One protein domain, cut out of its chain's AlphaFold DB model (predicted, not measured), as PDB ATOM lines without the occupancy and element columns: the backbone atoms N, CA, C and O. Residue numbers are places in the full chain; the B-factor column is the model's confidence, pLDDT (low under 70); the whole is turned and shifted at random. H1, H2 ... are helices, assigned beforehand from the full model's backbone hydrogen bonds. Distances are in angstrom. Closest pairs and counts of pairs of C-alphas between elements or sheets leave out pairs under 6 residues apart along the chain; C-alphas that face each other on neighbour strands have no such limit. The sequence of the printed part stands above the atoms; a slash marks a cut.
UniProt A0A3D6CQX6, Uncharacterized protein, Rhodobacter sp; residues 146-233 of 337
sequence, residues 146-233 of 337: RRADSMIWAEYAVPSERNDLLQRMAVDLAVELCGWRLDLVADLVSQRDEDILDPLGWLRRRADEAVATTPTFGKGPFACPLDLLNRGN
ATOM      1  N   ARG A 146      48.086 -33.169  17.000       95.25
ATOM      2  CA  ARG A 146      49.450 -32.853  17.437       95.25
ATOM      3  C   ARG A 146      49.749 -31.377  17.232       95.25
ATOM      4  O   ARG A 146      49.075 -30.665  16.497       95.25
ATOM      5  N   ARG A 147      50.860 -30.944  17.833       96.00
ATOM      6  CA  ARG A 147      51.417 -29.602  17.636       96.00
ATOM      7  C   ARG A 147      51.577 -29.241  16.157       96.00
ATOM      8  O   ARG A 147      51.270 -28.120  15.783       96.00
ATOM      9  N   ALA A 148      52.040 -30.186  15.336       96.62
ATOM     10  CA  ALA A 148      52.250 -29.968  13.907       96.62
ATOM     11  C   ALA A 148      50.944 -29.634  13.166       96.62
ATOM     12  O   ALA A 148      50.940 -28.726  12.344       96.62
ATOM     13  N   ASP A 149      49.835 -30.301  13.500       97.12
ATOM     14  CA  ASP A 149      48.523 -30.000  12.921       97.12
ATOM     15  C   ASP A 149      48.074 -28.581  13.295       97.12
ATOM     16  O   ASP A 149      47.708 -27.802  12.418       97.12
ATOM     17  N   SER A 150      48.179 -28.207  14.577       97.00
ATOM     18  CA  SER A 150      47.840 -26.848  15.020       97.00
ATOM     19  C   SER A 150      48.738 -25.782  14.385       97.00
ATOM     20  O   SER A 150      48.254 -24.692  14.104       97.00
ATOM     21  N   MET A 151      50.022 -26.070  14.131       97.25
ATOM     22  CA  MET A 151      50.915 -25.143  13.421       97.25
ATOM     23  C   MET A 151      50.471 -24.917  11.980       97.25
ATOM     24  O   MET A 151      50.321 -23.772  11.572       97.25
ATOM     25  N   ILE A 152      50.230 -25.997  11.228       96.50
ATOM     26  CA  ILE A 152      49.731 -25.917   9.847       96.50
ATOM     27  C   ILE A 152      48.429 -25.112   9.821       96.50
ATOM     28  O   ILE A 152      48.257 -24.217   8.998       96.50
ATOM     29  N   TRP A 153      47.533 -25.398  10.765       96.56
ATOM     30  CA  TRP A 153      46.273 -24.686  10.906       96.56
ATOM     31  C   TRP A 153      46.454 -23.193  11.201       96.56
ATOM     32  O   TRP A 153      45.765 -22.367  10.601       96.56
ATOM     33  N   ALA A 154      47.383 -22.835  12.092       96.94
ATOM     34  CA  ALA A 154      47.650 -21.442  12.425       96.94
ATOM     35  C   ALA A 154      48.231 -20.680  11.227       96.94
ATOM     36  O   ALA A 154      47.776 -19.577  10.946       96.94
ATOM     37  N   GLU A 155      49.174 -21.273  10.487       95.62
ATOM     38  CA  GLU A 155      49.782 -20.649   9.300       95.62
ATOM     39  C   GLU A 155      48.736 -20.326   8.221       95.62
ATOM     40  O   GLU A 155      48.778 -19.251   7.627       95.62
ATOM     41  N   TYR A 156      47.722 -21.180   8.026       94.31
ATOM     42  CA  TYR A 156      46.603 -20.880   7.117       94.31
ATOM     43  C   TYR A 156      45.750 -19.673   7.543       94.31
ATOM     44  O   TYR A 156      45.007 -19.122   6.727       94.31
ATOM     45  N   ALA A 157      45.802 -19.286   8.816       94.25
ATOM     46  CA  ALA A 157      45.027 -18.185   9.378       94.25
ATOM     47  C   ALA A 157      45.831 -16.883   9.537       94.25
ATOM     48  O   ALA A 157      45.241 -15.857   9.885       94.25
ATOM     49  N   VAL A 158      47.144 -16.897   9.280       93.81
ATOM     50  CA  VAL A 158      47.998 -15.708   9.403       93.81
ATOM     51  C   VAL A 158      47.613 -14.647   8.354       93.81
ATOM     52  O   VAL A 158      47.503 -14.962   7.167       93.81
ATOM     53  N   PRO A 159      47.456 -13.366   8.746       93.19
ATOM     54  CA  PRO A 159      47.319 -12.261   7.800       93.19
ATOM     55  C   PRO A 159      48.604 -12.028   6.990       93.19
ATOM     56  O   PRO A 159      49.683 -11.907   7.565       93.19
ATOM     57  N   SER A 160      48.486 -11.877   5.668       88.19
ATOM     58  CA  SER A 160      49.632 -11.765   4.746       88.19
ATOM     59  C   SER A 160      50.534 -10.539   4.956       88.19
ATOM     60  O   SER A 160      51.644 -10.516   4.438       88.19
ATOM     61  N   GLU A 161      50.069  -9.517   5.675       91.25
ATOM     62  CA  GLU A 161      50.794  -8.252   5.878       91.25
ATOM     63  C   GLU A 161      51.639  -8.227   7.164       91.25
ATOM     64  O   GLU A 161      52.330  -7.243   7.432       91.25
ATOM     65  N   ARG A 162      51.588  -9.281   7.992       92.94
ATOM     66  CA  ARG A 162      52.323  -9.299   9.261       92.94
ATOM     67  C   ARG A 162      53.820  -9.515   9.020       92.94
ATOM     68  O   ARG A 162      54.219 -10.365   8.236       92.94
ATOM     69  N   ASN A 163      54.653  -8.775   9.752       92.56
ATOM     70  CA  ASN A 163      56.105  -8.973   9.755       92.56
ATOM     71  C   ASN A 163      56.483 -10.394  10.232       92.56
ATOM     72  O   ASN A 163      55.838 -10.945  11.125       92.56
ATOM     73  N   ASP A 164      57.581 -10.938   9.703       94.19
ATOM     74  CA  ASP A 164      58.036 -12.311   9.965       94.19
ATOM     75  C   ASP A 164      58.184 -12.669  11.453       94.19
ATOM     76  O   ASP A 164      57.801 -13.763  11.873       94.19
ATOM     77  N   LEU A 165      58.753 -11.776  12.272       95.12
ATOM     78  CA  LEU A 165      58.967 -12.027  13.701       95.12
ATOM     79  C   LEU A 165      57.630 -12.140  14.441       95.12
ATOM     80  O   LEU A 165      57.420 -13.075  15.213       95.12
ATOM     81  N   LEU A 166      56.720 -11.201  14.180       95.38
ATOM     82  CA  LEU A 166      55.385 -11.176  14.766       95.38
ATOM     83  C   LEU A 166      54.515 -12.317  14.242       95.38
ATOM     84  O   LEU A 166      53.744 -12.880  15.012       95.38
ATOM     85  N   GLN A 167      54.651 -12.704  12.972       97.12
ATOM     86  CA  GLN A 167      53.998 -13.892  12.423       97.12
ATOM     87  C   GLN A 167      54.441 -15.146  13.173       97.12
ATOM     88  O   GLN A 167      53.590 -15.867  13.694       97.12
ATOM     89  N   ARG A 168      55.754 -15.373  13.300       97.56
ATOM     90  CA  ARG A 168      56.292 -16.525  14.039       97.56
ATOM     91  C   ARG A 168      55.824 -16.523  15.489       97.56
ATOM     92  O   ARG A 168      55.408 -17.563  15.991       97.56
ATOM     93  N   MET A 169      55.844 -15.361  16.144       97.38
ATOM     94  CA  MET A 169      55.361 -15.226  17.517       97.38
ATOM     95  C   MET A 169      53.869 -15.534  17.622       97.38
ATOM     96  O   MET A 169      53.482 -16.285  18.506       97.38
ATOM     97  N   ALA A 170      53.040 -15.017  16.717       98.25
ATOM     98  CA  ALA A 170      51.603 -15.261  16.717       98.25
ATOM     99  C   ALA A 170      51.261 -16.739  16.496       98.25
ATOM    100  O   ALA A 170      50.417 -17.277  17.209       98.25
ATOM    101  N   VAL A 171      51.928 -17.401  15.545       98.38
ATOM    102  CA  VAL A 171      51.752 -18.835  15.270       98.38
ATOM    103  C   VAL A 171      52.154 -19.664  16.486       98.38
ATOM    104  O   VAL A 171      51.358 -20.467  16.974       98.38
ATOM    105  N   ASP A 172      53.362 -19.453  17.016       98.38
ATOM    106  CA  ASP A 172      53.858 -20.236  18.148       98.38
ATOM    107  C   ASP A 172      53.012 -19.993  19.407       98.38
ATOM    108  O   ASP A 172      52.673 -20.934  20.124       98.38
ATOM    109  N   LEU A 173      52.588 -18.746  19.629       98.62
ATOM    110  CA  LEU A 173      51.728 -18.360  20.746       98.62
ATOM    111  C   LEU A 173      50.358 -19.013  20.644       98.62
ATOM    112  O   LEU A 173      49.894 -19.598  21.620       98.62
ATOM    113  N   ALA A 174      49.722 -18.946  19.475       98.56
ATOM    114  CA  ALA A 174      48.423 -19.559  19.250       98.56
ATOM    115  C   ALA A 174      48.469 -21.067  19.514       98.56
ATOM    116  O   ALA A 174      47.624 -21.593  20.240       98.56
ATOM    117  N   VAL A 175      49.499 -21.751  19.010       98.25
ATOM    118  CA  VAL A 175      49.668 -23.197  19.184       98.25
ATOM    119  C   VAL A 175      49.964 -23.575  20.637       98.25
ATOM    120  O   VAL A 175      49.324 -24.484  21.165       98.25
ATOM    121  N   GLU A 176      50.901 -22.902  21.306       98.00
ATOM    122  CA  GLU A 176      51.269 -23.232  22.691       98.00
ATOM    123  C   GLU A 176      50.175 -22.849  23.698       98.00
ATOM    124  O   GLU A 176      49.988 -23.544  24.698       98.00
ATOM    125  N   LEU A 177      49.431 -21.767  23.449       98.31
ATOM    126  CA  LEU A 177      48.371 -21.299  24.341       98.31
ATOM    127  C   LEU A 177      47.071 -22.089  24.158       98.31
ATOM    128  O   LEU A 177      46.480 -22.530  25.150       98.31
ATOM    129  N   CYS A 178      46.639 -22.282  22.907       97.94
ATOM    130  CA  CYS A 178      45.319 -22.824  22.575       97.94
ATOM    131  C   CYS A 178      45.330 -24.327  22.273       97.94
ATOM    132  O   CYS A 178      44.323 -25.000  22.504       97.94
ATOM    133  N   GLY A 179      46.464 -24.869  21.824       96.81
ATOM    134  CA  GLY A 179      46.673 -26.299  21.616       96.81
ATOM    135  C   GLY A 179      45.642 -26.929  20.683       96.81
ATOM    136  O   GLY A 179      45.682 -26.711  19.472       96.81
ATOM    137  N   TRP A 180      44.735 -27.727  21.252       96.50
ATOM    138  CA  TRP A 180      43.705 -28.454  20.503       96.50
ATOM    139  C   TRP A 180      42.506 -27.605  20.070       96.50
ATOM    140  O   TRP A 180      41.747 -28.033  19.202       96.50
ATOM    141  N   ARG A 181      42.308 -26.421  20.662       96.94
ATOM    142  CA  ARG A 181      41.236 -25.491  20.280       96.94
ATOM    143  C   ARG A 181      41.593 -24.808  18.959       96.94
ATOM    144  O   ARG A 181      42.067 -23.676  18.956       96.94
ATOM    145  N   LEU A 182      41.427 -25.524  17.844       96.44
ATOM    146  CA  LEU A 182      41.773 -25.046  16.498       96.44
ATOM    147  C   LEU A 182      41.025 -23.759  16.119       96.44
ATOM    148  O   LEU A 182      41.565 -22.909  15.417       96.44
ATOM    149  N   ASP A 183      39.809 -23.591  16.625       95.56
ATOM    150  CA  ASP A 183      39.033 -22.356  16.537       95.56
ATOM    151  C   ASP A 183      39.758 -21.174  17.205       95.56
ATOM    152  O   ASP A 183      39.951 -20.136  16.575       95.56
ATOM    153  N   LEU A 184      40.248 -21.357  18.434       97.31
ATOM    154  CA  LEU A 184      41.016 -20.343  19.158       97.31
ATOM    155  C   LEU A 184      42.404 -20.110  18.550       97.31
ATOM    156  O   LEU A 184      42.881 -18.979  18.554       97.31
ATOM    157  N   VAL A 185      43.046 -21.156  18.013       98.00
ATOM    158  CA  VAL A 185      44.321 -21.035  17.288       98.00
ATOM    159  C   VAL A 185      44.151 -20.103  16.088       98.00
ATOM    160  O   VAL A 185      44.901 -19.138  15.952       98.00
ATOM    161  N   ALA A 186      43.153 -20.381  15.244       96.56
ATOM    162  CA  ALA A 186      42.843 -19.577  14.066       96.56
ATOM    163  C   ALA A 186      42.437 -18.145  14.427       96.56
ATOM    164  O   ALA A 186      42.854 -17.192  13.768       96.56
ATOM    165  N   ASP A 187      41.632 -17.986  15.476       96.88
ATOM    166  CA  ASP A 187      41.207 -16.668  15.916       96.88
ATOM    167  C   ASP A 187      42.395 -15.837  16.417       96.88
ATOM    168  O   ASP A 187      42.618 -14.752  15.877       96.88
ATOM    169  N   LEU A 188      43.194 -16.352  17.362       97.94
ATOM    170  CA  LEU A 188      44.311 -15.619  17.965       97.94
ATOM    171  C   LEU A 188      45.346 -15.204  16.921       97.94
ATOM    172  O   LEU A 188      45.732 -14.040  16.871       97.94
ATOM    173  N   VAL A 189      45.766 -16.121  16.045       97.44
ATOM    174  CA  VAL A 189      46.781 -15.806  15.032       97.44
ATOM    175  C   VAL A 189      46.299 -14.748  14.033       97.44
ATOM    176  O   VAL A 189      47.116 -14.015  13.481       97.44
ATOM    177  N   SER A 190      44.989 -14.597  13.837       96.31
ATOM    178  CA  SER A 190      44.418 -13.566  12.963       96.31
ATOM    179  C   SER A 190      44.252 -12.190  13.624       96.31
ATOM    180  O   SER A 190      43.934 -11.224  12.931       96.31
ATOM    181  N   GLN A 191      44.477 -12.072  14.939       97.12
ATOM    182  CA  GLN A 191      44.285 -10.813  15.665       97.12
ATOM    183  C   GLN A 191      45.362  -9.771  15.351       97.12
ATOM    184  O   GLN A 191      46.390 -10.052  14.746       97.12
ATOM    185  N   ARG A 192      45.145  -8.535  15.790       95.62
ATOM    186  CA  ARG A 192      46.151  -7.475  15.667       95.62
ATOM    187  C   ARG A 192      47.325  -7.713  16.618       95.62
ATOM    188  O   ARG A 192      47.202  -8.450  17.597       95.62
ATOM    189  N   ASP A 193      48.440  -7.045  16.356       95.69
ATOM    190  CA  ASP A 193      49.674  -7.209  17.126       95.69
ATOM    191  C   ASP A 193      49.481  -6.910  18.620       95.69
ATOM    192  O   ASP A 193      50.105  -7.564  19.453       95.69
ATOM    193  N   GLU A 194      48.571  -5.997  18.985       95.62
ATOM    194  CA  GLU A 194      48.274  -5.710  20.393       95.62
ATOM    195  C   GLU A 194      47.748  -6.939  21.143       95.62
ATOM    196  O   GLU A 194      48.085  -7.139  22.306       95.62
ATOM    197  N   ASP A 195      46.966  -7.788  20.478       96.88
ATOM    198  CA  ASP A 195      46.391  -8.994  21.076       96.88
ATOM    199  C   ASP A 195      47.375 -10.166  21.081       96.88
ATOM    200  O   ASP A 195      47.354 -10.989  21.995       96.88
ATOM    201  N   ILE A 196      48.285 -10.213  20.106       97.31
ATOM    202  CA  ILE A 196      49.424 -11.139  20.129       97.31
ATOM    203  C   ILE A 196      50.367 -10.801  21.294       97.31
ATOM    204  O   ILE A 196      50.939 -11.692  21.920       97.31
ATOM    205  N   LEU A 197      50.523  -9.512  21.603       96.31
ATOM    206  CA  LEU A 197      51.376  -9.018  22.683       96.31
ATOM    207  C   LEU A 197      50.677  -9.025  24.058       96.31
ATOM    208  O   LEU A 197      51.361  -9.162  25.073       96.31
ATOM    209  N   ASP A 198      49.340  -8.955  24.107       97.00
ATOM    210  CA  ASP A 198      48.512  -9.165  25.309       97.00
ATOM    211  C   ASP A 198      47.504 -10.327  25.143       97.00
ATOM    212  O   ASP A 198      46.278 -10.136  25.148       97.00
ATOM    213  N   PRO A 199      47.990 -11.580  25.071       97.62
ATOM    214  CA  PRO A 199      47.120 -12.742  24.901       97.62
ATOM    215  C   PRO A 199      46.194 -12.983  26.099       97.62
ATOM    216  O   PRO A 199      45.140 -13.602  25.957       97.62
ATOM    217  N   LEU A 200      46.546 -12.497  27.296       97.69
ATOM    218  CA  LEU A 200      45.664 -12.591  28.462       97.69
ATOM    219  C   LEU A 200      44.480 -11.629  28.338       97.69
ATOM    220  O   LEU A 200      43.360 -12.000  28.686       97.69
ATOM    221  N   GLY A 201      44.711 -10.407  27.853       97.19
ATOM    222  CA  GLY A 201      43.645  -9.478  27.488       97.19
ATOM    223  C   GLY A 201      42.713 -10.069  26.434       97.19
ATOM    224  O   GLY A 201      41.495  -9.998  26.600       97.19
ATOM    225  N   TRP A 202      43.270 -10.719  25.407       97.81
ATOM    226  CA  TRP A 202      42.489 -11.423  24.387       97.81
ATOM    227  C   TRP A 202      41.637 -12.565  24.968       97.81
ATOM    228  O   TRP A 202      40.429 -12.591  24.723       97.81
ATOM    229  N   LEU A 203      42.209 -13.441  25.808       98.06
ATOM    230  CA  LEU A 203      41.465 -14.533  26.458       98.06
ATOM    231  C   LEU A 203      40.304 -14.018  27.323       98.06
ATOM    232  O   LEU A 203      39.216 -14.585  27.295       98.06
ATOM    233  N   ARG A 204      40.504 -12.926  28.078       97.25
ATOM    234  CA  ARG A 204      39.458 -12.353  28.950       97.25
ATOM    235  C   ARG A 204      38.212 -11.923  28.186       97.25
ATOM    236  O   ARG A 204      37.117 -12.035  28.725       97.25
ATOM    237  N   ARG A 205      38.359 -11.460  26.943       96.75
ATOM    238  CA  ARG A 205      37.221 -11.055  26.102       96.75
ATOM    239  C   ARG A 205      36.418 -12.241  25.554       96.75
ATOM    240  O   ARG A 205      35.369 -12.015  24.969       96.75
ATOM    241  N   ARG A 206      36.904 -13.473  25.745       96.00
ATOM    242  CA  ARG A 206      36.313 -14.731  25.254       96.00
ATOM    243  C   ARG A 206      35.983 -15.718  26.377       96.00
ATOM    244  O   ARG A 206      35.793 -16.903  26.123       96.00
ATOM    245  N   ALA A 207      35.944 -15.262  27.630       90.75
ATOM    246  CA  ALA A 207      35.796 -16.133  28.803       90.75
ATOM    247  C   ALA A 207      34.538 -17.032  28.763       90.75
ATOM    248  O   ALA A 207      34.561 -18.136  29.313       90.75
ATOM    249  N   ASP A 208      33.485 -16.589  28.070       92.44
ATOM    250  CA  ASP A 208      32.210 -17.304  27.928       92.44
ATOM    251  C   ASP A 208      32.285 -18.519  26.978       92.44
ATOM    252  O   ASP A 208      31.417 -19.386  27.007       92.44
ATOM    253  N   GLU A 209      33.347 -18.642  26.175       94.06
ATOM    254  CA  GLU A 209      33.574 -19.762  25.242       94.06
ATOM    255  C   GLU A 209      34.380 -20.915  25.880       94.06
ATOM    256  O   GLU A 209      34.985 -21.763  25.200       94.06
ATOM    257  N   ALA A 210      34.462 -20.922  27.213       93.44
ATOM    258  CA  ALA A 210      35.217 -21.911  27.960       93.44
ATOM    259  C   ALA A 210      34.598 -23.306  27.843       93.44
ATOM    260  O   ALA A 210      33.403 -23.513  28.034       93.44
ATOM    261  N   VAL A 211      35.460 -24.295  27.604       92.69
ATOM    262  CA  VAL A 211      35.084 -25.708  27.615       92.69
ATOM    263  C   VAL A 211      35.876 -26.388  28.723       92.69
ATOM    264  O   VAL A 211      37.101 -26.484  28.646       92.69
ATOM    265  N   ALA A 212      35.177 -26.861  29.754       93.25
ATOM    266  CA  ALA A 212      35.765 -27.510  30.925       93.25
ATOM    267  C   ALA A 212      36.205 -28.953  30.613       93.25
ATOM    268  O   ALA A 212      35.623 -29.923  31.095       93.25
ATOM    269  N   THR A 213      37.229 -29.098  29.773       91.75
ATOM    270  CA  THR A 213      37.765 -30.387  29.327       91.75
ATOM    271  C   THR A 213      39.280 -30.339  29.137       91.75
ATOM    272  O   THR A 213      39.870 -29.287  28.870       91.75
ATOM    273  N   THR A 214      39.905 -31.508  29.263       94.19
ATOM    274  CA  THR A 214      41.359 -31.689  29.204       94.19
ATOM    275  C   THR A 214      41.695 -32.871  28.288       94.19
ATOM    276  O   THR A 214      42.171 -33.907  28.764       94.19
ATOM    277  N   PRO A 215      41.419 -32.769  26.974       93.69
ATOM    278  CA  PRO A 215      41.793 -33.802  26.025       93.69
ATOM    279  C   PRO A 215      43.317 -33.877  25.914       93.69
ATOM    280  O   PRO A 215      44.067 -33.055  26.451       93.69
ATOM    281  N   THR A 216      43.797 -34.900  25.218       91.94
ATOM    282  CA  THR A 216      45.230 -35.035  24.953       91.94
ATOM    283  C   THR A 216      45.618 -34.201  23.742       91.94
ATOM    284  O   THR A 216      44.999 -34.323  22.689       91.94
ATOM    285  N   PHE A 217      46.688 -33.421  23.873       93.19
ATOM    286  CA  PHE A 217      47.315 -32.699  22.775       93.19
ATOM    287  C   PHE A 217      48.811 -33.015  22.760       93.19
ATOM    288  O   PHE A 217      49.528 -32.807  23.745       93.19
ATOM    289  N   GLY A 218      49.298 -33.576  21.654       87.38
ATOM    290  CA  GLY A 218      50.665 -34.092  21.591       87.38
ATOM    291  C   GLY A 218      50.900 -35.235  22.586       87.38
ATOM    292  O   GLY A 218      50.309 -36.302  22.456       87.38
ATOM    293  N   LYS A 219      51.804 -35.043  23.557       84.44
ATOM    294  CA  LYS A 219      52.245 -36.107  24.484       84.44
ATOM    295  C   LYS A 219      51.468 -36.162  25.804       84.44
ATOM    296  O   LYS A 219      51.745 -37.045  26.611       84.44
ATOM    297  N   GLY A 220      50.544 -35.236  26.059       90.75
ATOM    298  CA  GLY A 220      49.935 -35.126  27.381       90.75
ATOM    299  C   GLY A 220      48.586 -34.412  27.413       90.75
ATOM    300  O   GLY A 220      48.110 -33.927  26.383       90.75
ATOM    301  N   PRO A 221      47.956 -34.375  28.599       94.75
ATOM    302  CA  PRO A 221      46.717 -33.643  28.822       94.75
ATOM    303  C   PRO A 221      46.921 -32.144  28.578       94.75
ATOM    304  O   PRO A 221      47.939 -31.578  28.975       94.75
ATOM    305  N   PHE A 222      45.938 -31.497  27.957       96.69
ATOM    306  CA  PHE A 222      45.985 -30.071  27.657       96.69
ATOM    307  C   PHE A 222      44.637 -29.414  27.948       96.69
ATOM    308  O   PHE A 222      43.662 -29.573  27.213       96.69
ATOM    309  N   ALA A 223      44.585 -28.662  29.047       96.75
ATOM    310  CA  ALA A 223      43.385 -27.933  29.443       96.75
ATOM    311  C   ALA A 223      43.119 -26.755  28.496       96.75
ATOM    312  O   ALA A 223      44.059 -26.083  28.050       96.75
ATOM    313  N   CYS A 224      41.836 -26.498  28.228       97.25
ATOM    314  CA  CYS A 224      41.388 -25.320  27.490       97.25
ATOM    315  C   CYS A 224      41.902 -24.029  28.168       97.25
ATOM    316  O   CYS A 224      41.737 -23.879  29.381       97.25
ATOM    317  N   PRO A 225      42.499 -23.073  27.428       97.88
ATOM    318  CA  PRO A 225      43.038 -21.850  28.031       97.88
ATOM    319  C   PRO A 225      41.964 -20.963  28.681       97.88
ATOM    320  O   PRO A 225      42.234 -20.317  29.690       97.88
ATOM    321  N   LEU A 226      40.740 -20.960  28.147       97.88
ATOM    322  CA  LEU A 226      39.618 -20.204  28.711       97.88
ATOM    323  C   LEU A 226      39.122 -20.816  30.033       97.88
ATOM    324  O   LEU A 226      38.860 -20.093  30.987       97.88
ATOM    325  N   ASP A 227      39.084 -22.148  30.139       97.31
ATOM    326  CA  ASP A 227      38.767 -22.835  31.401       97.31
ATOM    327  C   ASP A 227      39.861 -22.603  32.460       97.31
ATOM    328  O   ASP A 227      39.556 -22.329  33.621       97.31
ATOM    329  N   LEU A 228      41.142 -22.610  32.064       97.50
ATOM    330  CA  LEU A 228      42.245 -22.228  32.954       97.50
ATOM    331  C   LEU A 228      42.098 -20.792  33.471       97.50
ATOM    332  O   LEU A 228      42.334 -20.552  34.657       97.50
ATOM    333  N   LEU A 229      41.697 -19.854  32.607       97.44
ATOM    334  CA  LEU A 229      41.439 -18.470  32.996       97.44
ATOM    335  C   LEU A 229      40.283 -18.383  34.001       97.44
ATOM    336  O   LEU A 229      40.448 -17.754  35.047       97.44
ATOM    337  N   ASN A 230      39.164 -19.058  33.730       96.50
ATOM    338  CA  ASN A 230      37.979 -19.055  34.595       96.50
ATOM    339  C   ASN A 230      38.259 -19.657  35.979       96.50
ATOM    340  O   ASN A 230      37.719 -19.197  36.981       96.50
ATOM    341  N   ARG A 231      39.163 -20.641  36.061       96.12
ATOM    342  CA  ARG A 231      39.630 -21.225  37.332       96.12
ATOM    343  C   ARG A 231      40.712 -20.399  38.035       96.12
ATOM    344  O   ARG A 231      41.220 -20.819  39.072       96.12
ATOM    345  N   GLY A 232      41.121 -19.263  37.469       96.38
ATOM    346  CA  GLY A 232      42.184 -18.418  38.015       96.38
ATOM    347  C   GLY A 232      43.594 -19.005  37.879       96.38
ATOM    348  O   GLY A 232      44.528 -18.497  38.500       96.38
ATOM    349  N   ASN A 233      43.797 -20.041  37.055       96.81
ATOM    350  CA  ASN A 233      45.107 -20.662  36.832       96.81
ATOM    351  C   ASN A 233      45.956 -19.861  35.827       96.81
ATOM    352  O   ASN A 233      46.360 -20.332  34.763       96.81
TER     353      ASN A 233
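AT A GLANCE: This is residues 146 to 233 of the 337 residues of an uncharacterized protein of Rhodobacter sp (UniProt A0A3D6CQX6). A helical hairpin of H2 and H3 makes the middle, with H1 packed at a steep tilt on one side of it and the short helices H4 and H5 on the opposite side. H6 packs on H5 near one end, and the long link before it, residues 205 to 224, loops round that end. The printed part has 88 residues with six named helices, H1 to H6 in chain order, and no named strand: the class is all helix. It is compact, with a radius of gyration of the C-alphas of 12.4 A and spans of 35 by 27 by 16 A.

HOW THE PARTS SIT: Start with H1, residues 147 to 155; it touches H2, residues 164 to 178, with residues 171 to 175 of H2 alone, closest at the C-alphas of Ala 154 and Val 171, 5.6 A. H1 also touches H3, residues 182 to 189, at a steep tilt of 51 degrees; their closest C-alphas, of Ala 154 and Ala 186, are 5.4 A apart. H2 and H3 form a hairpin, opposite ways at a shallow tilt of 33 degrees, only just short of steep; their closest C-alphas, of Ala 174 and Val 185, are 4.8 A apart. H4, residues 193 to 197, touches H2, closest at the C-alphas of Ala 170 and Ile 196, 5.8 A. H5, residues 199 to 204, touches H6, residues 225 to 230, closest at the C-alphas of Leu 203 and Leu 226, 6.4 A. In H1 to H6 every O i to N i+4 pair is within hydrogen-bond range.

IN THESE COORDINATES: Find C-alpha 147 at (51.417, -29.602, 17.636), where H1 begins and runs 12.3 A. H2 runs 20.8 A from C-alpha 164 at (58.036, -12.311, 9.965). H3 runs 10.6 A; H6 ends at C-alpha 230, (37.979, -19.055, 34.595).

THE WHOLE: The C-alphas farthest apart, of Glu 161 and Arg 231, are 35.8 A apart. The printed part has no cut, the link H5 to H6 is long, and no printed residue is under 70 in pLDDT.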